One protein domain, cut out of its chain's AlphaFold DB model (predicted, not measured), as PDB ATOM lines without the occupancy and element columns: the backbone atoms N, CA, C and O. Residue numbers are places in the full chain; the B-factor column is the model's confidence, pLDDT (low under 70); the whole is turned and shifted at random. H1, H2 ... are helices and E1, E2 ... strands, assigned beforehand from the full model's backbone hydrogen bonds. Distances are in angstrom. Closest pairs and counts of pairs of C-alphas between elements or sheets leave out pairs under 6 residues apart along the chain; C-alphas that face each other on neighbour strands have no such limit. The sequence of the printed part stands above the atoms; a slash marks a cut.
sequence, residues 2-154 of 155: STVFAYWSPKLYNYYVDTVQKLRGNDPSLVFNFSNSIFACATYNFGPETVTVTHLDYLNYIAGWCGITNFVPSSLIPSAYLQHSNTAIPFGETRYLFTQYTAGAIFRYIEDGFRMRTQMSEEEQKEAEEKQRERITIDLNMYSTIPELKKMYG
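AT A GLANCE: This is residues 2 to 154 of the 155 residues of an uncharacterized protein of Dendrothele bispora (strain CBS 962.96) (UniProt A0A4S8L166). A small twisted sheet of four short strands makes one part of this domain, with the helices gathered beyond one end of the strands and two long links, residues 46 to 65 and 78 to 96, looping out past the other end. H1 and H2 form a helical hairpin, H3 crosses H2, and H4, H5 and H6 follow as a trail of separate pieces. The printed part has 153 residues, with six named helices and four named strands in the order H1, H2, E1, E2, E3, E4, H3, H4, H5, H6; the sheet, in the order E1, E4, E2, E3, is antiparallel throughout. The class is mixed, helices and strands, with 75 residues, under half, in named elements. It is only just compact, close to loose, with a radius of gyration of the C-alphas of 17.4 A and spans of 56 by 44 by 31 A.

IN THESE COORDINATES: Start at the sheet: find C-alpha 41 at (215.919, 161.122, 206.429), where E1, residues 41 to 45, begins its 13.4 A. E4, residues 97 to 101, is 13.1 A long; E2 is residues 66 to 69, and E3 is residues 75 to 77. Now go to C-alpha 2 at (203.546, 164.019, 203.918), where H1, residues 2 to 8, begins. H2, residues 10 to 26, is the longest helix at 24.1 A. After E4 you reach H3, residues 104 to 111, 11.0 A, and then H4, residues 122 to 134, 18.8 A. H5 is residues 136 to 140, and H6, residues 146 to 153, ends at C-alpha 153, (191.164, 173.832, 196.653).

HOW THE PARTS SIT: Look first at E1 and E4, antiparallel with 164 degrees between their directions; N 43 and O 99 are within hydrogen-bond range at 2.9 A, as are N 45 and O 97 at 2.8 A. E4 and E2 are antiparallel at 158 degrees, with N 67 and O 100 at 2.8 A. The hairpin of E2 and E3 stands at 159 degrees, with N 66 and O 77 at 2.8 A. The edge strands are E1 and E3, and from edge to edge the strands' lines turn by 58 degrees. H1 is on the sheet but only grazes it, with residues 2 to 8; the closest C-alphas of H1 and E3, those of Phe 5 and Leu 76, are 7.6 A apart. H1 and H2 touch, H2 with residues 13 to 14 alone; their closest C-alphas, Ala 6 and Tyr 13, are 5.2 A apart. This helical hairpin has a shallow tilt of 33 degrees, only just short of steep, and its helices run opposite ways. With residues 19 to 23 alone, H2 touches H3, the closest C-alphas being Thr 19 and Phe 107 at 6.7 A; the tilt is steep, 66 degrees, the same way. H6 is close to H1 but not clearly touching, with the C-alphas of Trp 8 and Leu 149 closest at 7.5 A. H4 and H5 meet only through their link, while H3 and H4 are apart. In each of the six helices every O i to N i+4 pair is within hydrogen-bond range.

THE WHOLE: The two C-alphas farthest apart are those of Gly 92 and Glu 123, 56.3 A. The printed part, residues 2 to 154, has no cut. The links from H2 to E1, E1 to E2 and E3 to E4 are long, with 14, 20 and 19 residues. The mean pLDDT of the printed part is 90.1; look for values under 70 at residues 71 to 72, in the tight link of E2 and E3. H5 has a mean of 77.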
ATOM      1  N   SER A   2     203.552 163.771 205.371       90.31
ATOM      2  CA  SER A   2     203.546 164.019 203.918       90.31
ATOM      3  C   SER A   2     202.234 164.603 203.380       90.31
ATOM      4  O   SER A   2     202.282 165.546 202.605       90.31
ATOM      5  N   THR A   3     201.068 164.150 203.854       90.56
ATOM      6  CA  THR A   3     199.764 164.722 203.457       90.56
ATOM      7  C   THR A   3     199.594 166.181 203.883       90.56
ATOM      8  O   THR A   3     199.137 167.001 203.096       90.56
ATOM      9  N   VAL A   4     199.985 166.523 205.117       90.88
ATOM     10  CA  VAL A   4     199.912 167.906 205.626       90.88
ATOM     11  C   VAL A   4     200.857 168.802 204.827       90.88
ATOM     12  O   VAL A   4     200.480 169.902 204.440       90.88
ATOM     13  N   PHE A   5     202.053 168.299 204.516       93.19
ATOM     14  CA  PHE A   5     203.001 168.982 203.641       93.19
ATOM     15  C   PHE A   5     202.384 169.227 202.256       93.19
ATOM     16  O   PHE A   5     202.369 170.364 201.798       93.19
ATOM     17  N   ALA A   6     201.822 168.194 201.619       93.62
ATOM     18  CA  ALA A   6     201.192 168.291 200.302       93.62
ATOM     19  C   ALA A   6     200.064 169.325 200.254       93.62
ATOM     20  O   ALA A   6     199.906 170.012 199.250       93.62
ATOM     21  N   TYR A   7     199.294 169.433 201.337       92.38
ATOM     22  CA  TYR A   7     198.178 170.366 201.427       92.38
ATOM     23  C   TYR A   7     198.635 171.824 201.590       92.38
ATOM     24  O   TYR A   7     198.097 172.726 200.957       92.38
ATOM     25  N   TRP A   8     199.633 172.075 202.442       91.38
ATOM     26  CA  TRP A   8     200.039 173.444 202.786       91.38
ATOM     27  C   TRP A   8     201.196 173.994 201.945       91.38
ATOM     28  O   TRP A   8     201.363 175.208 201.870       91.38
ATOM     29  N   SER A   9     201.986 173.133 201.301       92.81
ATOM     30  CA  SER A   9     203.070 173.533 200.395       92.81
ATOM     31  C   SER A   9     203.181 172.577 199.195       92.81
ATOM     32  O   SER A   9     204.159 171.838 199.067       92.81
ATOM     33  N   PRO A  10     202.176 172.550 198.297       94.31
ATOM     34  CA  PRO A  10     202.114 171.618 197.168       94.31
ATOM     35  C   PRO A  10     203.288 171.740 196.185       94.31
ATOM     36  O   PRO A  10     203.765 170.726 195.677       94.31
ATOM     37  N   LYS A  11     203.791 172.955 195.920       93.56
ATOM     38  CA  LYS A  11     204.945 173.164 195.020       93.56
ATOM     39  C   LYS A  11     206.198 172.484 195.576       93.56
ATOM     40  O   LYS A  11     206.818 171.669 194.897       93.56
ATOM     41  N   LEU A  12     206.522 172.771 196.836       93.50
ATOM     42  CA  LEU A  12     207.657 172.172 197.531       93.50
ATOM     43  C   LEU A  12     207.466 170.662 197.742       93.50
ATOM     44  O   LEU A  12     208.417 169.897 197.619       93.50
ATOM     45  N   TYR A  13     206.237 170.215 198.007       95.06
ATOM     46  CA  TYR A  13     205.913 168.794 198.103       95.06
ATOM     47  C   TYR A  13     206.257 168.057 196.809       95.06
ATOM     48  O   TYR A  13     206.930 167.029 196.847       95.06
ATOM     49  N   ASN A  14     205.851 168.599 195.658       94.69
ATOM     50  CA  ASN A  14     206.158 168.007 194.358       94.69
ATOM     51  C   ASN A  14     207.666 167.976 194.089       94.69
ATOM     52  O   ASN A  14     208.162 166.991 193.549       94.69
ATOM     53  N   TYR A  15     208.404 169.001 194.525       94.31
ATOM     54  CA  TYR A  15     209.865 169.003 194.451       94.31
ATOM     55  C   TYR A  15     210.494 167.866 195.281       94.31
ATOM     56  O   TYR A  15     211.407 167.183 194.815       94.31
ATOM     57  N   TYR A  16     209.963 167.585 196.475       95.62
ATOM     58  CA  TYR A  16     210.387 166.436 197.287       95.62
ATOM     59  C   TYR A  16     210.019 165.092 196.640       95.62
ATOM     60  O   TYR A  16     210.829 164.167 196.659       95.62
ATOM     61  N   VAL A  17     208.824 164.973 196.053       95.56
ATOM     62  CA  VAL A  17     208.397 163.759 195.336       95.56
ATOM     63  C   VAL A  17     209.337 163.460 194.170       95.56
ATOM     64  O   VAL A  17     209.838 162.341 194.080       95.56
ATOM     65  N   ASP A  18     209.618 164.454 193.327       95.94
ATOM     66  CA  ASP A  18     210.542 164.330 192.193       95.94
ATOM     67  C   ASP A  18     211.952 163.934 192.659       95.94
ATOM     68  O   ASP A  18     212.555 163.002 192.129       95.94
ATOM     69  N   THR A  19     212.439 164.564 193.730       95.19
ATOM     70  CA  THR A  19     213.725 164.235 194.367       95.19
ATOM     71  C   THR A  19     213.777 162.766 194.799       95.19
ATOM     72  O   THR A  19     214.701 162.040 194.434       95.19
ATOM     73  N   VAL A  20     212.776 162.284 195.542       94.31
ATOM     74  CA  VAL A  20     212.730 160.886 196.007       94.31
ATOM     75  C   VAL A  20     212.602 159.906 194.839       94.31
ATOM     76  O   VAL A  20     213.241 158.853 194.855       94.31
ATOM     77  N   GLN A  21     211.815 160.235 193.813       94.50
ATOM     78  CA  GLN A  21     211.675 159.408 192.613       94.50
ATOM     79  C   GLN A  21     212.997 159.289 191.849       94.50
ATOM     80  O   GLN A  21     213.387 158.180 191.486       94.50
ATOM     81  N   LYS A  22     213.720 160.399 191.671       96.25
ATOM     82  CA  LYS A  22     215.044 160.423 191.037       96.25
ATOM     83  C   LYS A  22     216.067 159.588 191.802       96.25
ATOM     84  O   LYS A  22     216.780 158.809 191.182       96.25
ATOM     85  N   LEU A  23     216.099 159.682 193.134       94.94
ATOM     86  CA  LEU A  23     216.985 158.849 193.960       94.94
ATOM     87  C   LEU A  23     216.695 157.359 193.785       94.94
ATOM     88  O   LEU A  23     217.615 156.586 193.543       94.94
ATOM     89  N   ARG A  24     215.417 156.968 193.864       92.69
ATOM     90  CA  ARG A  24     214.993 155.570 193.689       92.69
ATOM     91  C   ARG A  24     215.296 155.038 192.291       92.69
ATOM     92  O   ARG A  24     215.625 153.867 192.150       92.69
ATOM     93  N   GLY A  25     215.149 155.880 191.269       94.75
ATOM     94  CA  GLY A  25     215.453 155.518 189.887       94.75
ATOM     95  C   GLY A  25     216.951 155.367 189.623       94.75
ATOM     96  O   GLY A  25     217.339 154.493 188.855       94.75
ATOM     97  N   ASN A  26     217.781 156.196 190.261       96.38
ATOM     98  CA  ASN A  26     219.233 156.169 190.088       96.38
ATOM     99  C   ASN A  26     219.904 155.012 190.833       96.38
ATOM    100  O   ASN A  26     220.809 154.383 190.294       96.38
ATOM    101  N   ASP A  27     219.466 154.728 192.059       94.38
ATOM    102  CA  ASP A  27     220.010 153.631 192.855       94.38
ATOM    103  C   ASP A  27     218.880 152.774 193.454       94.38
ATOM    104  O   ASP A  27     218.360 153.069 194.538       94.38
ATOM    105  N   PRO A  28     218.504 151.681 192.761       93.38
ATOM    106  CA  PRO A  28     217.494 150.744 193.241       93.38
ATOM    107  C   PRO A  28     217.890 149.986 194.516       93.38
ATOM    108  O   PRO A  28     217.033 149.333 195.110       93.38
ATOM    109  N   SER A  29     219.162 150.031 194.936       95.19
ATOM    110  CA  SER A  29     219.618 149.386 196.174       95.19
ATOM    111  C   SER A  29     219.264 150.188 197.431       95.19
ATOM    112  O   SER A  29     219.289 149.647 198.539       95.19
ATOM    113  N   LEU A  30     218.885 151.463 197.274       92.19
ATOM    114  CA  LEU A  30     218.498 152.323 198.385       92.19
ATOM    115  C   LEU A  30     217.210 151.837 199.052       92.19
ATOM    116  O   LEU A  30     216.137 151.777 198.449       92.19
ATOM    117  N   VAL A  31     217.301 151.593 200.358       91.19
ATOM    118  CA  VAL A  31     216.148 151.300 201.209       91.19
ATOM    119  C   VAL A  31     215.731 152.574 201.935       91.19
ATOM    120  O   VAL A  31     216.482 153.132 202.730       91.19
ATOM    121  N   PHE A  32     214.515 153.039 201.664       90.69
ATOM    122  CA  PHE A  32     213.940 154.195 202.349       90.69
ATOM    123  C   PHE A  32     213.310 153.777 203.675       90.69
ATOM    124  O   PHE A  32     212.694 152.718 203.768       90.69
ATOM    125  N   ASN A  33     213.387 154.664 204.671       90.88
ATOM    126  CA  ASN A  33     212.836 154.417 206.007       90.88
ATOM    127  C   ASN A  33     211.336 154.074 205.978       90.88
ATOM    128  O   ASN A  33     210.881 153.227 206.741       90.88
ATOM    129  N   PHE A  34     210.567 154.725 205.094       91.88
ATOM    130  CA  PHE A  34     209.122 154.526 204.968       91.88
ATOM    131  C   PHE A  34     208.689 154.581 203.503       91.88
ATOM    132  O   PHE A  34     209.080 155.479 202.754       91.88
ATOM    133  N   SER A  35     207.828 153.650 203.093       88.06
ATOM    134  CA  SER A  35     207.335 153.561 201.712       88.06
ATOM    135  C   SER A  35     206.431 154.733 201.318       88.06
ATOM    136  O   SER A  35     206.401 155.106 200.147       88.06
ATOM    137  N   ASN A  36     205.744 155.332 202.293       88.19
ATOM    138  CA  ASN A  36     204.756 156.401 202.134       88.19
ATOM    139  C   ASN A  36     205.245 157.780 202.618       88.19
ATOM    140  O   ASN A  36     204.425 158.659 202.887       88.19
ATOM    141  N   SER A  37     206.561 157.972 202.751       92.19
ATOM    142  CA  SER A  37     207.150 159.252 203.150       92.19
ATOM    143  C   SER A  37     207.896 159.913 201.996       92.19
ATOM    144  O   SER A  37     208.624 159.259 201.253       92.19
ATOM    145  N   ILE A  38     207.727 161.231 201.875       94.06
ATOM    146  CA  ILE A  38     208.508 162.084 200.963       94.06
ATOM    147  C   ILE A  38     209.857 162.515 201.555       94.06
ATOM    148  O   ILE A  38     210.645 163.175 200.885       94.06
ATOM    149  N   PHE A  39     210.110 162.193 202.821       95.38
ATOM    150  CA  PHE A  39     211.353 162.533 203.500       95.38
ATOM    151  C   PHE A  39     212.380 161.427 203.297       95.38
ATOM    152  O   PHE A  39     212.070 160.247 203.466       95.38
ATOM    153  N   ALA A  40     213.611 161.806 202.964       94.38
ATOM    154  CA  ALA A  40     214.694 160.841 202.788       94.38
ATOM    155  C   ALA A  40     215.339 160.435 204.124       94.38
ATOM    156  O   ALA A  40     215.888 159.342 204.243       94.38
ATOM    157  N   CYS A  41     215.262 161.297 205.140       94.88
ATOM    158  CA  CYS A  41     215.919 161.122 206.429       94.88
ATOM    159  C   CYS A  41     214.897 161.096 207.570       94.88
ATOM    160  O   CYS A  41     213.834 161.723 207.499       94.88
ATOM    161  N   ALA A  42     215.234 160.380 208.638       94.44
ATOM    162  CA  ALA A  42     214.451 160.362 209.861       94.44
ATOM    163  C   ALA A  42     215.353 160.152 211.082       94.44
ATOM    164  O   ALA A  42     216.330 159.410 210.998       94.44
ATOM    165  N   THR A  43     214.990 160.761 212.210       93.44
ATOM    166  CA  THR A  43     215.698 160.614 213.487       93.44
ATOM    167  C   THR A  43     214.713 160.276 214.596       93.44
ATOM    168  O   THR A  43     213.652 160.891 214.723       93.44
ATOM    169  N   TYR A  44     215.089 159.306 215.429       90.94
ATOM    170  CA  TYR A  44     214.417 159.013 216.689       90.94
ATOM    171  C   TYR A  44     215.232 159.607 217.830       90.94
ATOM    172  O   TYR A  44     216.384 159.237 218.039       90.94
ATOM    173  N   ASN A  45     214.618 160.515 218.575       87.62
ATOM    174  CA  ASN A  45     215.158 160.994 219.832       87.62
ATOM    175  C   ASN A  45     214.499 160.192 220.952       87.62
ATOM    176  O   ASN A  45     213.293 160.319 221.202       87.62
ATOM    177  N   PHE A  46     215.287 159.306 221.556       85.50
ATOM    178  CA  PHE A  46     214.831 158.426 222.620       85.50
ATOM    179  C   PHE A  46     214.814 159.149 223.970       85.50
ATOM    180  O   PHE A  46     215.673 159.985 224.256       85.50
ATOM    181  N   GLY A  47     213.815 158.815 224.784       81.56
ATOM    182  CA  GLY A  47     213.654 159.324 226.140       81.56
ATOM    183  C   GLY A  47     214.614 158.679 227.158       81.56
ATOM    184  O   GLY A  47     215.514 157.930 226.778       81.56
ATOM    185  N   PRO A  48     214.414 158.942 228.464       82.06
ATOM    186  CA  PRO A  48     213.224 159.584 229.023       82.06
ATOM    187  C   PRO A  48     213.184 161.105 228.844       82.06
ATOM    188  O   PRO A  48     212.140 161.640 228.490       82.06
ATOM    189  N   GLU A  49     214.311 161.798 228.974       80.50
ATOM    190  CA  GLU A  49     214.362 163.265 228.983       80.50
ATOM    191  C   GLU A  49     215.052 163.813 227.726       80.50
ATOM    192  O   GLU A  49     216.163 164.337 227.771       80.50
ATOM    193  N   THR A  50     214.400 163.693 226.563       81.06
ATOM    194  CA  THR A  50     214.911 164.336 225.344       81.06
ATOM    195  C   THR A  50     214.743 165.857 225.425       81.06
ATOM    196  O   THR A  50     213.627 166.386 225.326       81.06
ATOM    197  N   VAL A  51     215.872 166.560 225.500       81.88
ATOM    198  CA  VAL A  51     215.965 168.019 225.380       81.88
ATOM    199  C   VAL A  51     216.884 168.365 224.219       81.88
ATOM    200  O   VAL A  51     217.939 167.760 224.047       81.88
ATOM    201  N   THR A  52     216.492 169.368 223.439       84.12
ATOM    202  CA  THR A  52     217.326 169.902 222.364       84.12
ATOM    203  C   THR A  52     217.662 171.343 222.689       84.12
ATOM    204  O   THR A  52     216.759 172.161 222.873       84.12
ATOM    205  N   VAL A  53     218.956 171.650 222.766       88.44
ATOM    206  CA  VAL A  53     219.435 173.028 222.910       88.44
ATOM    207  C   VAL A  53     219.075 173.845 221.671       88.44
ATOM    208  O   VAL A  53     218.823 173.300 220.598       88.44
ATOM    209  N   THR A  54     219.043 175.163 221.811       92.12
ATOM    210  CA  THR A  54     218.733 176.067 220.701       92.12
ATOM    211  C   THR A  54     219.717 175.894 219.545       92.12
ATOM    212  O   THR A  54     220.919 176.079 219.723       92.12
ATOM    213  N   HIS A  55     219.205 175.560 218.359       92.06
ATOM    214  CA  HIS A  55     220.008 175.257 217.173       92.06
ATOM    215  C   HIS A  55     219.260 175.565 215.863       92.06
ATOM    216  O   HIS A  55     218.093 175.963 215.862       92.06
ATOM    217  N   LEU A  56     219.979 175.394 214.753       92.75
ATOM    218  CA  LEU A  56     219.462 175.335 213.387       92.75
ATOM    219  C   LEU A  56     219.868 173.994 212.788       92.75
ATOM    220  O   LEU A  56     221.008 173.559 212.975       92.75
ATOM    221  N   ASP A  57     219.000 173.403 211.976       92.88
ATOM    222  CA  ASP A  57     219.387 172.257 211.158       92.88
ATOM    223  C   ASP A  57     220.044 172.741 209.863       92.88
ATOM    224  O   ASP A  57     219.495 172.614 208.769       92.88
ATOM    225  N   TYR A  58     221.236 173.323 209.971       92.00
ATOM    226  CA  TYR A  58     221.927 173.968 208.845       92.00
ATOM    227  C   TYR A  58     222.273 173.012 207.684       92.00
ATOM    228  O   TYR A  58     222.608 173.462 206.589       92.00
ATOM    229  N   LEU A  59     222.203 171.694 207.905       92.25
ATOM    230  CA  LEU A  59     222.396 170.678 206.864       92.25
ATOM    231  C   LEU A  59     221.111 170.321 206.108       92.25
ATOM    232  O   LEU A  59     221.192 169.666 205.064       92.25
ATOM    233  N   ASN A  60     219.942 170.729 206.602       92.75
ATOM    234  CA  ASN A  60     218.672 170.483 205.930       92.75
ATOM    235  C   ASN A  60     218.509 171.385 204.712       92.75
ATOM    236  O   ASN A  60     219.200 172.389 204.540       92.75
ATOM    237  N   TYR A  61     217.608 170.986 203.819       90.62
ATOM    238  CA  TYR A  61     217.279 171.828 202.683       90.62
ATOM    239  C   TYR A  61     216.657 173.138 203.152       90.62
ATOM    240  O   TYR A  61     215.767 173.137 203.999       90.62
ATOM    241  N   ILE A  62     217.137 174.248 202.594       88.00
ATOM    242  CA  ILE A  62     216.921 175.572 203.168       88.00
ATOM    243  C   ILE A  62     215.428 175.940 203.191       88.00
ATOM    244  O   ILE A  62     214.888 176.266 204.241       88.00
ATOM    245  N   ALA A  63     214.713 175.764 202.074       88.94
ATOM    246  CA  ALA A  63     213.258 175.930 202.003       88.94
ATOM    247  C   ALA A  63     212.472 174.689 202.455       88.94
ATOM    248  O   ALA A  63     211.248 174.672 202.383       88.94
ATOM    249  N   GLY A  64     213.154 173.635 202.893       90.94
ATOM    250  CA  GLY A  64     212.533 172.391 203.306       90.94
ATOM    251  C   GLY A  64     211.762 172.520 204.612       90.94
ATOM    252  O   GLY A  64     212.205 173.193 205.541       90.94
ATOM    253  N   TRP A  65     210.634 171.814 204.722       92.69
ATOM    254  CA  TRP A  65     210.010 171.580 206.024       92.69
ATOM    255  C   TRP A  65     210.484 170.276 206.639       92.69
ATOM    256  O   TRP A  65     210.680 169.282 205.946       92.69
ATOM    257  N   CYS A  66     210.585 170.278 207.961       93.12
ATOM    258  CA  CYS A  66     210.857 169.107 208.774       93.12
ATOM    259  C   CYS A  66     209.606 168.747 209.560       93.12
ATOM    260  O   CYS A  66     208.992 169.601 210.202       93.12
ATOM    261  N   GLY A  67     209.214 167.479 209.478       92.50
ATOM    262  CA  GLY A  67     208.085 166.929 210.210       92.50
ATOM    263  C   GLY A  67     208.519 166.470 211.588       92.50
ATOM    264  O   GLY A  67     209.225 165.476 211.708       92.50
ATOM    265  N   ILE A  68     208.050 167.155 212.621       89.88
ATOM    266  CA  ILE A  68     208.285 166.838 214.028       89.88
ATOM    267  C   ILE A  68     207.036 166.157 214.576       89.88
ATOM    268  O   ILE A  68     205.988 166.782 214.716       89.88
ATOM    269  N   THR A  69     207.133 164.867 214.870       86.25
ATOM    270  CA  THR A  69     206.041 164.073 215.443       86.25
ATOM    271  C   THR A  69     206.386 163.740 216.889       86.25
ATOM    272  O   THR A  69     207.288 162.947 217.156       86.25
ATOM    273  N   ASN A  70     205.667 164.343 217.830       77.44
ATOM    274  CA  ASN A  70     205.505 163.785 219.168       77.44
ATOM    275  C   ASN A  70     204.133 163.079 219.230       77.44
ATOM    276  O   ASN A  70     203.348 163.145 218.279       77.44
ATOM    277  N   PHE A  71     203.819 162.420 220.344       60.72
ATOM    278  CA  PHE A  71     202.518 161.766 220.502       60.72
ATOM    279  C   PHE A  71     201.314 162.745 220.433       60.72
ATOM    280  O   PHE A  71     200.209 162.265 220.204       60.72
ATOM    281  N   VAL A  72     201.502 164.081 220.551       62.25
ATOM    282  CA  VAL A  72     200.493 165.146 220.284       62.25
ATOM    283  C   VAL A  72     201.069 166.587 220.392       62.25
ATOM    284  O   VAL A  72     201.672 166.889 221.427       62.25
ATOM    285  N   PRO A  73     200.794 167.546 219.470       75.88
ATOM    286  CA  PRO A  73     200.522 167.446 218.033       75.88
ATOM    287  C   PRO A  73     201.796 167.506 217.160       75.88
ATOM    288  O   PRO A  73     202.823 168.077 217.514       75.88
ATOM    289  N   SER A  74     201.672 166.948 215.957       80.00
ATOM    290  CA  SER A  74     202.682 166.975 214.897       80.00
ATOM    291  C   SER A  74     202.861 168.370 214.276       80.00
ATOM    292  O   SER A  74     201.874 168.981 213.872       80.00
ATOM    293  N   SER A  75     204.105 168.820 214.108       87.62
ATOM    294  CA  SER A  75     204.459 170.137 213.552       87.62
ATOM    295  C   SER A  75     205.296 170.026 212.276       87.62
ATOM    296  O   SER A  75     206.106 169.111 212.135       87.62
ATOM    297  N   LEU A  76     205.134 170.983 211.359       90.06
ATOM    298  CA  LEU A  76     206.028 171.197 210.217       90.06
ATOM    299  C   LEU A  76     206.724 172.542 210.396       90.06
ATOM    300  O   LEU A  76     206.047 173.556 210.558       90.06
ATOM    301  N   ILE A  77     208.056 172.552 210.377       91.12
ATOM    302  CA  ILE A  77     208.837 173.786 210.527       91.12
ATOM    303  C   ILE A  77     209.933 173.890 209.458       91.12
ATOM    304  O   ILE A  77     210.509 172.864 209.089       91.12
ATOM    305  N   PRO A  78     210.272 175.099 208.979       91.12
ATOM    306  CA  PRO A  78     211.445 175.323 208.137       91.12
ATOM    307  C   PRO A  78     212.720 175.327 208.994       91.12
ATOM    308  O   PRO A  78     213.259 176.380 209.335       91.12
ATOM    309  N   SER A  79     213.179 174.144 209.406       91.50
ATOM    310  CA  SER A  79     214.164 174.001 210.494       91.50
ATOM    311  C   SER A  79     215.580 174.503 210.165       91.50
ATOM    312  O   SER A  79     216.370 174.757 211.076       91.50
ATOM    313  N   ALA A  80     215.888 174.700 208.878       90.62
ATOM    314  CA  ALA A  80     217.135 175.313 208.414       90.62
ATOM    315  C   ALA A  80     217.153 176.851 208.553       90.62
ATOM    316  O   ALA A  80     218.229 177.438 208.621       90.62
ATOM    317  N   TYR A  81     215.982 177.501 208.616       86.69
ATOM    318  CA  TYR A  81     215.844 178.958 208.786       86.69
ATOM    319  C   TYR A  81     215.399 179.357 210.192       86.69
ATOM    320  O   TYR A  81     215.798 180.406 210.697       86.69
ATOM    321  N   LEU A  82     214.528 178.559 210.809       88.06
ATOM    322  CA  LEU A  82     213.945 178.875 212.104       88.06
ATOM    323  C   LEU A  82     214.800 178.275 213.213       88.06
ATOM    324  O   LEU A  82     214.852 177.056 213.362       88.06
ATOM    325  N   GLN A  83     215.438 179.126 214.013       91.94
ATOM    326  CA  GLN A  83     216.148 178.680 215.208       91.94
ATOM    327  C   GLN A  83     215.143 178.092 216.206       91.94
ATOM    328  O   GLN A  83     214.124 178.714 216.505       91.94
ATOM    329  N   HIS A  84     215.412 176.887 216.704       91.75
ATOM    330  CA  HIS A  84     214.453 176.143 217.518       91.75
ATOM    331  C   HIS A  84     215.127 175.305 218.611       91.75
ATOM    332  O   HIS A  84     216.323 175.015 218.572       91.75
ATOM    333  N   SER A  85     214.338 174.952 219.622       90.50
ATOM    334  CA  SER A  85     214.692 174.107 220.765       90.50
ATOM    335  C   SER A  85     213.429 173.471 221.335       90.50
ATOM    336  O   SER A  85     212.312 173.880 221.004       90.50
ATOM    337  N   ASN A  86     213.607 172.502 222.232       86.69
ATOM    338  CA  ASN A  86     212.502 171.920 222.986       86.69
ATOM    339  C   ASN A  86     212.676 172.245 224.470       86.69
ATOM    340  O   ASN A  86     213.786 172.200 224.997       86.69
ATOM    341  N   THR A  87     211.574 172.543 225.159       85.44
ATOM    342  CA  THR A  87     211.585 172.823 226.600       85.44
ATOM    343  C   THR A  87     211.980 171.586 227.402       85.44
ATOM    344  O   THR A  87     211.667 170.464 227.000       85.44
ATOM    345  N   ALA A  88     212.633 171.771 228.551       85.19
ATOM    346  CA  ALA A  88     212.835 170.681 229.503       85.19
ATOM    347  C   ALA A  88     211.485 170.069 229.925       85.19
ATOM    348  O   ALA A  88     210.465 170.766 229.938       85.19
ATOM    349  N   ILE A  89     211.478 168.773 230.241       86.56
ATOM    350  CA  ILE A  89     210.300 168.100 230.803       86.56
ATOM    351  C   ILE A  89     210.389 168.038 232.333       86.56
ATOM    352  O   ILE A  89     211.498 168.006 232.867       86.56
ATOM    353  N   PRO A  90     209.250 168.055 233.046       86.62
ATOM    354  CA  PRO A  90     209.209 167.829 234.485       86.62
ATOM    355  C   PRO A  90     209.830 166.491 234.897       86.62
ATOM    356  O   PRO A  90     209.818 165.517 234.144       86.62
ATOM    357  N   PHE A  91     210.315 166.436 236.137       87.06
ATOM    358  CA  PHE A  91     210.846 165.210 236.725       87.06
ATOM    359  C   PHE A  91     209.811 164.076 236.672       87.06
ATOM    360  O   PHE A  91     208.667 164.249 237.093       87.06
ATOM    361  N   GLY A  92     210.236 162.909 236.187       86.88
ATOM    362  CA  GLY A  92     209.390 161.719 236.069       86.88
ATOM    363  C   GLY A  92     208.526 161.667 234.807       86.88
ATOM    364  O   GLY A  92     207.884 160.645 234.567       86.88
ATOM    365  N   GLU A  93     208.524 162.713 233.973       87.62
ATOM    366  CA  GLU A  93     207.923 162.643 232.641       87.62
ATOM    367  C   GLU A  93     208.875 162.006 231.624       87.62
ATOM    368  O   GLU A  93     210.076 161.853 231.837       87.62
ATOM    369  N   THR A  94     208.325 161.582 230.488       85.94
ATOM    370  CA  THR A  94     209.088 160.953 229.411       85.94
ATOM    371  C   THR A  94     208.649 161.536 228.080       85.94
ATOM    372  O   THR A  94     207.463 161.539 227.751       85.94
ATOM    373  N   ARG A  95     209.613 162.000 227.284       86.81
ATOM    374  CA  ARG A  95     209.385 162.484 225.925       86.81
ATOM    375  C   ARG A  95     210.196 161.665 224.936       86.81
ATOM    376  O   ARG A  95     211.409 161.552 225.057       86.81
ATOM    377  N   TYR A  96     209.502 161.181 223.915       87.38
ATOM    378  CA  TYR A  96     210.095 160.668 222.687       87.38
ATOM    379  C   TYR A  96     209.748 161.619 221.552       87.38
ATOM    380  O   TYR A  96     208.651 162.190 221.528       87.38
ATOM    381  N   LEU A  97     210.663 161.772 220.601       87.81
ATOM    382  CA  LEU A  97     210.409 162.567 219.411       87.81
ATOM    383  C   LEU A  97     210.874 161.841 218.163       87.81
ATOM    384  O   LEU A  97     211.996 161.349 218.095       87.81
ATOM    385  N   PHE A  98     210.022 161.852 217.148       90.62
ATOM    386  CA  PHE A  98     210.345 161.360 215.826       90.62
ATOM    387  C   PHE A  98     210.364 162.524 214.838       90.62
ATOM    388  O   PHE A  98     209.373 163.244 214.703       90.62
ATOM    389  N   THR A  99     211.484 162.723 214.150       92.75
ATOM    390  CA  THR A  99     211.620 163.763 213.129       92.75
ATOM    391  C   THR A  99     211.844 163.148 211.756       92.75
ATOM    392  O   THR A  99     212.519 162.134 211.615       92.75
ATOM    393  N   GLN A 100     211.267 163.767 210.731       95.12
ATOM    394  CA  GLN A 100     211.503 163.442 209.328       95.12
ATOM    395  C   GLN A 100     211.922 164.701 208.580       95.12
ATOM    396  O   GLN A 100     211.330 165.763 208.766       95.12
ATOM    397  N   TYR A 101     212.942 164.576 207.743       95.50
ATOM    398  CA  TYR A 101     213.557 165.693 207.036       95.50
ATOM    399  C   TYR A 101     214.272 165.194 205.777       95.50
ATOM    400  O   TYR A 101     214.365 163.993 205.529       95.50
ATOM    401  N   THR A 102     214.787 166.116 204.971       95.88
ATOM    402  CA  THR A 102     215.661 165.776 203.844       95.88
ATOM    403  C   THR A 102     216.869 166.698 203.887       95.88
ATOM    404  O   THR A 102     216.724 167.924 203.892       95.88
ATOM    405  N   ALA A 103     218.064 166.107 203.937       95.19
ATOM    406  CA  ALA A 103     219.313 166.859 203.934       95.19
ATOM    407  C   ALA A 103     219.461 167.646 202.621       95.19
ATOM    408  O   ALA A 103     219.220 167.112 201.539       95.19
ATOM    409  N   GLY A 104     219.939 168.889 202.694       93.38
ATOM    410  CA  GLY A 104     220.192 169.724 201.518       93.38
ATOM    411  C   GLY A 104     221.173 169.074 200.540       93.38
ATOM    412  O   GLY A 104     221.035 169.226 199.331       93.38
ATOM    413  N   ALA A 105     222.124 168.286 201.053       93.69
ATOM    414  CA  ALA A 105     223.093 167.548 200.243       93.69
ATOM    415  C   ALA A 105     222.448 166.560 199.263       93.69
ATOM    416  O   ALA A 105     223.004 166.340 198.195       93.69
ATOM    417  N   ILE A 106     221.274 166.013 199.590       95.12
ATOM    418  CA  ILE A 106     220.556 165.074 198.722       95.12
ATOM    419  C   ILE A 106     220.052 165.782 197.462       95.12
ATOM    420  O   ILE A 106     220.209 165.268 196.359       95.12
ATOM    421  N   PHE A 107     219.501 166.989 197.610       94.12
ATOM    422  CA  PHE A 107     219.056 167.796 196.472       94.12
ATOM    423  C   PHE A 107     220.233 168.192 195.578       94.12
ATOM    424  O   PHE A 107     220.171 168.018 194.364       94.12
ATOM    425  N   ARG A 108     221.343 168.626 196.192       93.62
ATOM    426  CA  ARG A 108     222.580 168.955 195.468       93.62
ATOM    427  C   ARG A 108     223.134 167.761 194.707       93.62
ATOM    428  O   ARG A 108     223.492 167.899 193.552       93.62
ATOM    429  N   TYR A 109     223.155 166.589 195.336       95.31
ATOM    430  CA  TYR A 109     223.628 165.359 194.711       95.31
ATOM    431  C   TYR A 109     222.862 165.037 193.422       95.31
ATOM    432  O   TYR A 109     223.471 164.675 192.423       95.31
ATOM    433  N   ILE A 110     221.538 165.218 193.416       95.12
ATOM    434  CA  ILE A 110     220.710 165.014 192.218       95.12
ATOM    435  C   ILE A 110     220.989 166.089 191.160       95.12
ATOM    436  O   ILE A 110     221.112 165.769 189.980       95.12
ATOM    437  N   GLU A 111     221.094 167.354 191.566       92.38
ATOM    438  CA  GLU A 111     221.379 168.485 190.666       92.38
ATOM    439  C   GLU A 111     222.760 168.399 190.017       92.38
ATOM    440  O   GLU A 111     222.906 168.718 188.839       92.38
ATOM    441  N   ASP A 112     223.738 167.884 190.757       94.88
ATOM    442  CA  ASP A 112     225.112 167.656 190.311       94.88
ATOM    443  C   ASP A 112     225.239 166.346 189.482       94.88
ATOM    444  O   ASP A 112     226.341 165.894 189.146       94.88
ATOM    445  N   GLY A 113     224.107 165.734 189.104       95.19
ATOM    446  CA  GLY A 113     224.040 164.565 188.224       95.19
ATOM    447  C   GLY A 113     224.397 163.255 188.922       95.19
ATOM    448  O   GLY A 113     225.064 162.410 188.329       95.19
ATOM    449  N   PHE A 114     223.981 163.095 190.179       96.12
ATOM    450  CA  PHE A 114     224.302 161.951 191.041       96.12
ATOM    451  C   PHE A 114     225.808 161.796 191.301       96.12
ATOM    452  O   PHE A 114     226.323 160.686 191.473       96.12
ATOM    453  N   ARG A 115     226.519 162.928 191.377       94.50
ATOM    454  CA  ARG A 115     227.945 163.001 191.713       94.50
ATOM    455  C   ARG A 115     228.145 163.745 193.025       94.50
ATOM    456  O   ARG A 115     227.477 164.733 193.318       94.50
ATOM    457  N   MET A 116     229.089 163.267 193.826       92.44
ATOM    458  CA  MET A 116     229.574 164.018 194.976       92.44
ATOM    459  C   MET A 116     230.471 165.147 194.480       92.44
ATOM    460  O   MET A 116     231.272 164.950 193.569       92.44
ATOM    461  N   ARG A 117     230.421 166.311 195.131       89.88
ATOM    462  CA  ARG A 117     231.281 167.453 194.767       89.88
ATOM    463  C   ARG A 117     232.770 167.143 194.828       89.88
ATOM    464  O   ARG A 117     233.531 167.682 194.043       89.88
ATOM    465  N   THR A 118     233.175 166.216 195.693       92.75
ATOM    466  CA  THR A 118     234.552 165.707 195.763       92.75
ATOM    467  C   THR A 118     235.009 164.977 194.495       92.75
ATOM    468  O   THR A 118     236.199 164.735 194.338       92.75
ATOM    469  N   GLN A 119     234.083 164.606 193.606       94.19
ATOM    470  CA  GLN A 119     234.341 163.942 192.325       94.19
ATOM    471  C   GLN A 119     234.293 164.913 191.131       94.19
ATOM    472  O   GLN A 119     234.524 164.487 190.004       94.19
ATOM    473  N   MET A 120     233.951 166.183 191.361       95.25
ATOM    474  CA  MET A 120     233.797 167.216 190.330       95.25
ATOM    475  C   MET A 120     235.060 168.078 190.233       95.25
ATOM    476  O   MET A 120     235.780 168.222 191.226       95.25
ATOM    477  N   SER A 121     235.315 168.678 189.066       96.69
ATOM    478  CA  SER A 121     236.427 169.627 188.901       96.69
ATOM    479  C   SER A 121     236.224 170.892 189.742       96.69
ATOM    480  O   SER A 121     235.113 171.198 190.182       96.69
ATOM    481  N   GLU A 122     237.293 171.661 189.960       95.19
ATOM    482  CA  GLU A 122     237.195 172.952 190.652       95.19
ATOM    483  C   GLU A 122     236.272 173.934 189.908       95.19
ATOM    484  O   GLU A 122     235.525 174.674 190.550       95.19
ATOM    485  N   GLU A 123     236.261 173.917 188.567       95.62
ATOM    486  CA  GLU A 123     235.346 174.761 187.788       95.62
ATOM    487  C   GLU A 123     233.885 174.334 187.964       95.62
ATOM    488  O   GLU A 123     233.032 175.184 188.227       95.62
ATOM    489  N   GLU A 124     233.597 173.030 187.881       94.88
ATOM    490  CA  GLU A 124     232.246 172.494 188.086       94.88
ATOM    491  C   GLU A 124     231.730 172.813 189.502       94.88
ATOM    492  O   GLU A 124     230.571 173.197 189.679       94.88
ATOM    493  N   GLN A 125     232.587 172.686 190.523       93.06
ATOM    494  CA  GLN A 125     232.237 173.024 191.905       93.06
ATOM    495  C   GLN A 125     231.901 174.511 192.047       93.06
ATOM    496  O   GLN A 125     230.886 174.857 192.656       93.06
ATOM    497  N   LYS A 126     232.715 175.389 191.451       93.12
ATOM    498  CA  LYS A 126     232.499 176.838 191.495       93.12
ATOM    499  C   LYS A 126     231.181 177.240 190.829       93.12
ATOM    500  O   LYS A 126     230.438 178.039 191.399       93.12
ATOM    501  N   GLU A 127     230.863 176.654 189.676       92.88
ATOM    502  CA  GLU A 127     229.590 176.876 188.982       92.88
ATOM    503  C   GLU A 127     228.399 176.402 189.835       92.88
ATOM    504  O   GLU A 127     227.400 177.110 189.982       92.88
ATOM    505  N   ALA A 128     228.506 175.223 190.455       91.06
ATOM    506  CA  ALA A 128     227.456 174.678 191.312       91.06
ATOM    507  C   ALA A 128     227.229 175.516 192.587       91.06
ATOM    508  O   ALA A 128     226.104 175.613 193.083       91.06
ATOM    509  N   GLU A 129     228.277 176.123 193.146       88.94
ATOM    510  CA  GLU A 129     228.160 177.065 194.263       88.94
ATOM    511  C   GLU A 129     227.505 178.389 193.864       88.94
ATOM    512  O   GLU A 129     226.709 178.936 194.628       88.94
ATOM    513  N   GLU A 130     227.828 178.918 192.685       89.75
ATOM    514  CA  GLU A 130     227.223 180.144 192.164       89.75
ATOM    515  C   GLU A 130     225.721 179.962 191.938       89.75
ATOM    516  O   GLU A 130     224.924 180.714 192.503       89.75
ATOM    517  N   LYS A 131     225.328 178.866 191.275       87.62
ATOM    518  CA  LYS A 131     223.916 178.483 191.123       87.62
ATOM    519  C   LYS A 131     223.196 178.381 192.466       87.62
ATOM    520  O   LYS A 131     222.050 178.802 192.585       87.62
ATOM    521  N   GLN A 132     223.852 177.852 193.500       84.44
ATOM    522  CA  GLN A 132     223.256 177.753 194.836       84.44
ATOM    523  C   GLN A 132     223.051 179.091 195.524       84.44
ATOM    524  O   GLN A 132     222.044 179.260 196.209       84.44
ATOM    525  N   ARG A 133     223.976 180.037 195.344       83.06
ATOM    526  CA  ARG A 133     223.839 181.385 195.907       83.06
ATOM    527  C   ARG A 133     222.630 182.112 195.323       83.06
ATOM    528  O   ARG A 133     221.894 182.759 196.063       83.06
ATOM    529  N   GLU A 134     222.381 181.957 194.028       83.81
ATOM    530  CA  GLU A 134     221.251 182.603 193.340       83.81
ATOM    531  C   GLU A 134     219.898 181.950 193.652       83.81
ATOM    532  O   GLU A 134     218.835 182.566 193.536       83.81
ATOM    533  N   ARG A 135     219.931 180.694 194.096       81.75
ATOM    534  CA  ARG A 135     218.743 179.864 194.265       81.75
ATOM    535  C   ARG A 135     217.835 180.280 195.419       81.75
ATOM    536  O   ARG A 135     216.648 179.967 195.391       81.75
ATOM    537  N   ILE A 136     218.347 181.012 196.409       75.25
ATOM    538  CA  ILE A 136     217.591 181.343 197.626       75.25
ATOM    539  C   ILE A 136     216.233 182.005 197.327       75.25
ATOM    540  O   ILE A 136     215.232 181.694 197.967       75.25
ATOM    541  N   THR A 137     216.171 182.847 196.293       73.62
ATOM    542  CA  THR A 137     214.938 183.513 195.851       73.62
ATOM    543  C   THR A 137     213.935 182.529 195.247       73.62
ATOM    544  O   THR A 137     212.734 182.634 195.490       73.62
ATOM    545  N   ILE A 138     214.411 181.553 194.471       80.81
ATOM    546  CA  ILE A 138     213.573 180.496 193.886       80.81
ATOM    547  C   ILE A 138     213.020 179.608 195.003       80.81
ATOM    548  O   ILE A 138     211.825 179.320 195.031       80.81
ATOM    549  N   ASP A 139     213.879 179.243 195.950       81.88
ATOM    550  CA  ASP A 139     213.546 178.372 197.069       81.88
ATOM    551  C   ASP A 139     212.472 178.994 197.976       81.88
ATOM    552  O   ASP A 139     211.516 178.319 198.357       81.88
ATOM    553  N   LEU A 140     212.555 180.299 198.254       75.62
ATOM    554  CA  LEU A 140     211.518 181.020 199.004       75.62
ATOM    555  C   LEU A 140     210.182 181.101 198.247       75.62
ATOM    556  O   LEU A 140     209.120 181.024 198.864       75.62
ATOM    557  N   ASN A 141     210.211 181.188 196.915       84.31
ATOM    558  CA  ASN A 141     209.007 181.203 196.076       84.31
ATOM    559  C   ASN A 141     208.331 179.825 195.931       84.31
ATOM    560  O   ASN A 141     207.263 179.720 195.316       84.31
ATOM    561  N   MET A 142     208.912 178.764 196.501       85.94
ATOM    562  CA  MET A 142     208.265 177.451 196.566       85.94
ATOM    563  C   MET A 142     207.176 177.366 197.638       85.94
ATOM    564  O   MET A 142     206.344 176.459 197.574       85.94
ATOM    565  N   TYR A 143     207.126 178.304 198.586       86.38
ATOM    566  CA  TYR A 143     206.005 178.391 199.514       86.38
ATOM    567  C   TYR A 143     204.748 178.877 198.800       86.38
ATOM    568  O   TYR A 143     204.754 179.875 198.079       86.38
ATOM    569  N   SER A 144     203.646 178.160 199.005       89.19
ATOM    570  CA  SER A 144     202.356 178.563 198.464       89.19
ATOM    571  C   SER A 144     201.786 179.748 199.230       89.19
ATOM    572  O   SER A 144     201.808 179.798 200.458       89.19
ATOM    573  N   THR A 145     201.222 180.696 198.490       91.56
ATOM    574  CA  THR A 145     200.469 181.798 199.090       91.56
ATOM    575  C   THR A 145     199.042 181.352 199.423       91.56
ATOM    576  O   THR A 145     198.484 180.467 198.774       91.56
ATOM    577  N   ILE A 146     198.402 181.990 200.408       91.88
ATOM    578  CA  ILE A 146     197.001 181.691 200.752       91.88
ATOM    579  C   ILE A 146     196.055 181.823 199.538       91.88
ATOM    580  O   ILE A 146     195.234 180.925 199.351       91.88
ATOM    581  N   PRO A 147     196.152 182.862 198.679       94.19
ATOM    582  CA  PRO A 147     195.342 182.939 197.462       94.19
ATOM    583  C   PRO A 147     195.548 181.762 196.498       94.19
ATOM    584  O   PRO A 147     194.574 181.262 195.940       94.19
ATOM    585  N   GLU A 148     196.789 181.294 196.317       93.00
ATOM    586  CA  GLU A 148     197.076 180.122 195.478       93.00
ATOM    587  C   GLU A 148     196.406 178.863 196.028       93.00
ATOM    588  O   GLU A 148     195.773 178.133 195.266       93.00
ATOM    589  N   LEU A 149     196.490 178.636 197.344       93.62
ATOM    590  CA  LEU A 149     195.857 177.488 197.995       93.62
ATOM    591  C   LEU A 149     194.329 177.551 197.895       93.62
ATOM    592  O   LEU A 149     193.697 176.556 197.550       93.62
ATOM    593  N   LYS A 150     193.729 178.726 198.127       93.25
ATOM    594  CA  LYS A 150     192.278 178.920 197.969       93.25
ATOM    595  C   LYS A 150     191.815 178.601 196.554       93.25
ATOM    596  O   LYS A 150     190.879 177.830 196.371       93.25
ATOM    597  N   LYS A 151     192.525 179.126 195.550       94.44
ATOM    598  CA  LYS A 151     192.252 178.831 194.139       94.44
ATOM    599  C   LYS A 151     192.395 177.338 193.830       94.44
ATOM    600  O   LYS A 151     191.584 176.802 193.085       94.44
ATOM    601  N   MET A 152     193.419 176.683 194.376       92.81
ATOM    602  CA  MET A 152     193.697 175.266 194.131       92.81
ATOM    603  C   MET A 152     192.633 174.341 194.734       92.81
ATOM    604  O   MET A 152     192.279 173.346 194.108       92.81
ATOM    605  N   TYR A 153     192.120 174.671 195.921       93.38
ATOM    606  CA  TYR A 153     191.164 173.832 196.653       93.38
ATOM    607  C   TYR A 153     189.704 174.290 196.555       93.38
ATOM    608  O   TYR A 153     188.829 173.621 197.095       93.38
ATOM    609  N   GLY A 154     189.425 175.398 195.863       90.31
ATOM    610  CA  GLY A 154     188.070 175.940 195.723       90.31
ATOM    611  C   GLY A 154     187.490 176.486 197.033       90.31
ATOM    612  O   GLY A 154     186.297 176.315 197.277       90.31
TER     613      GLY A 154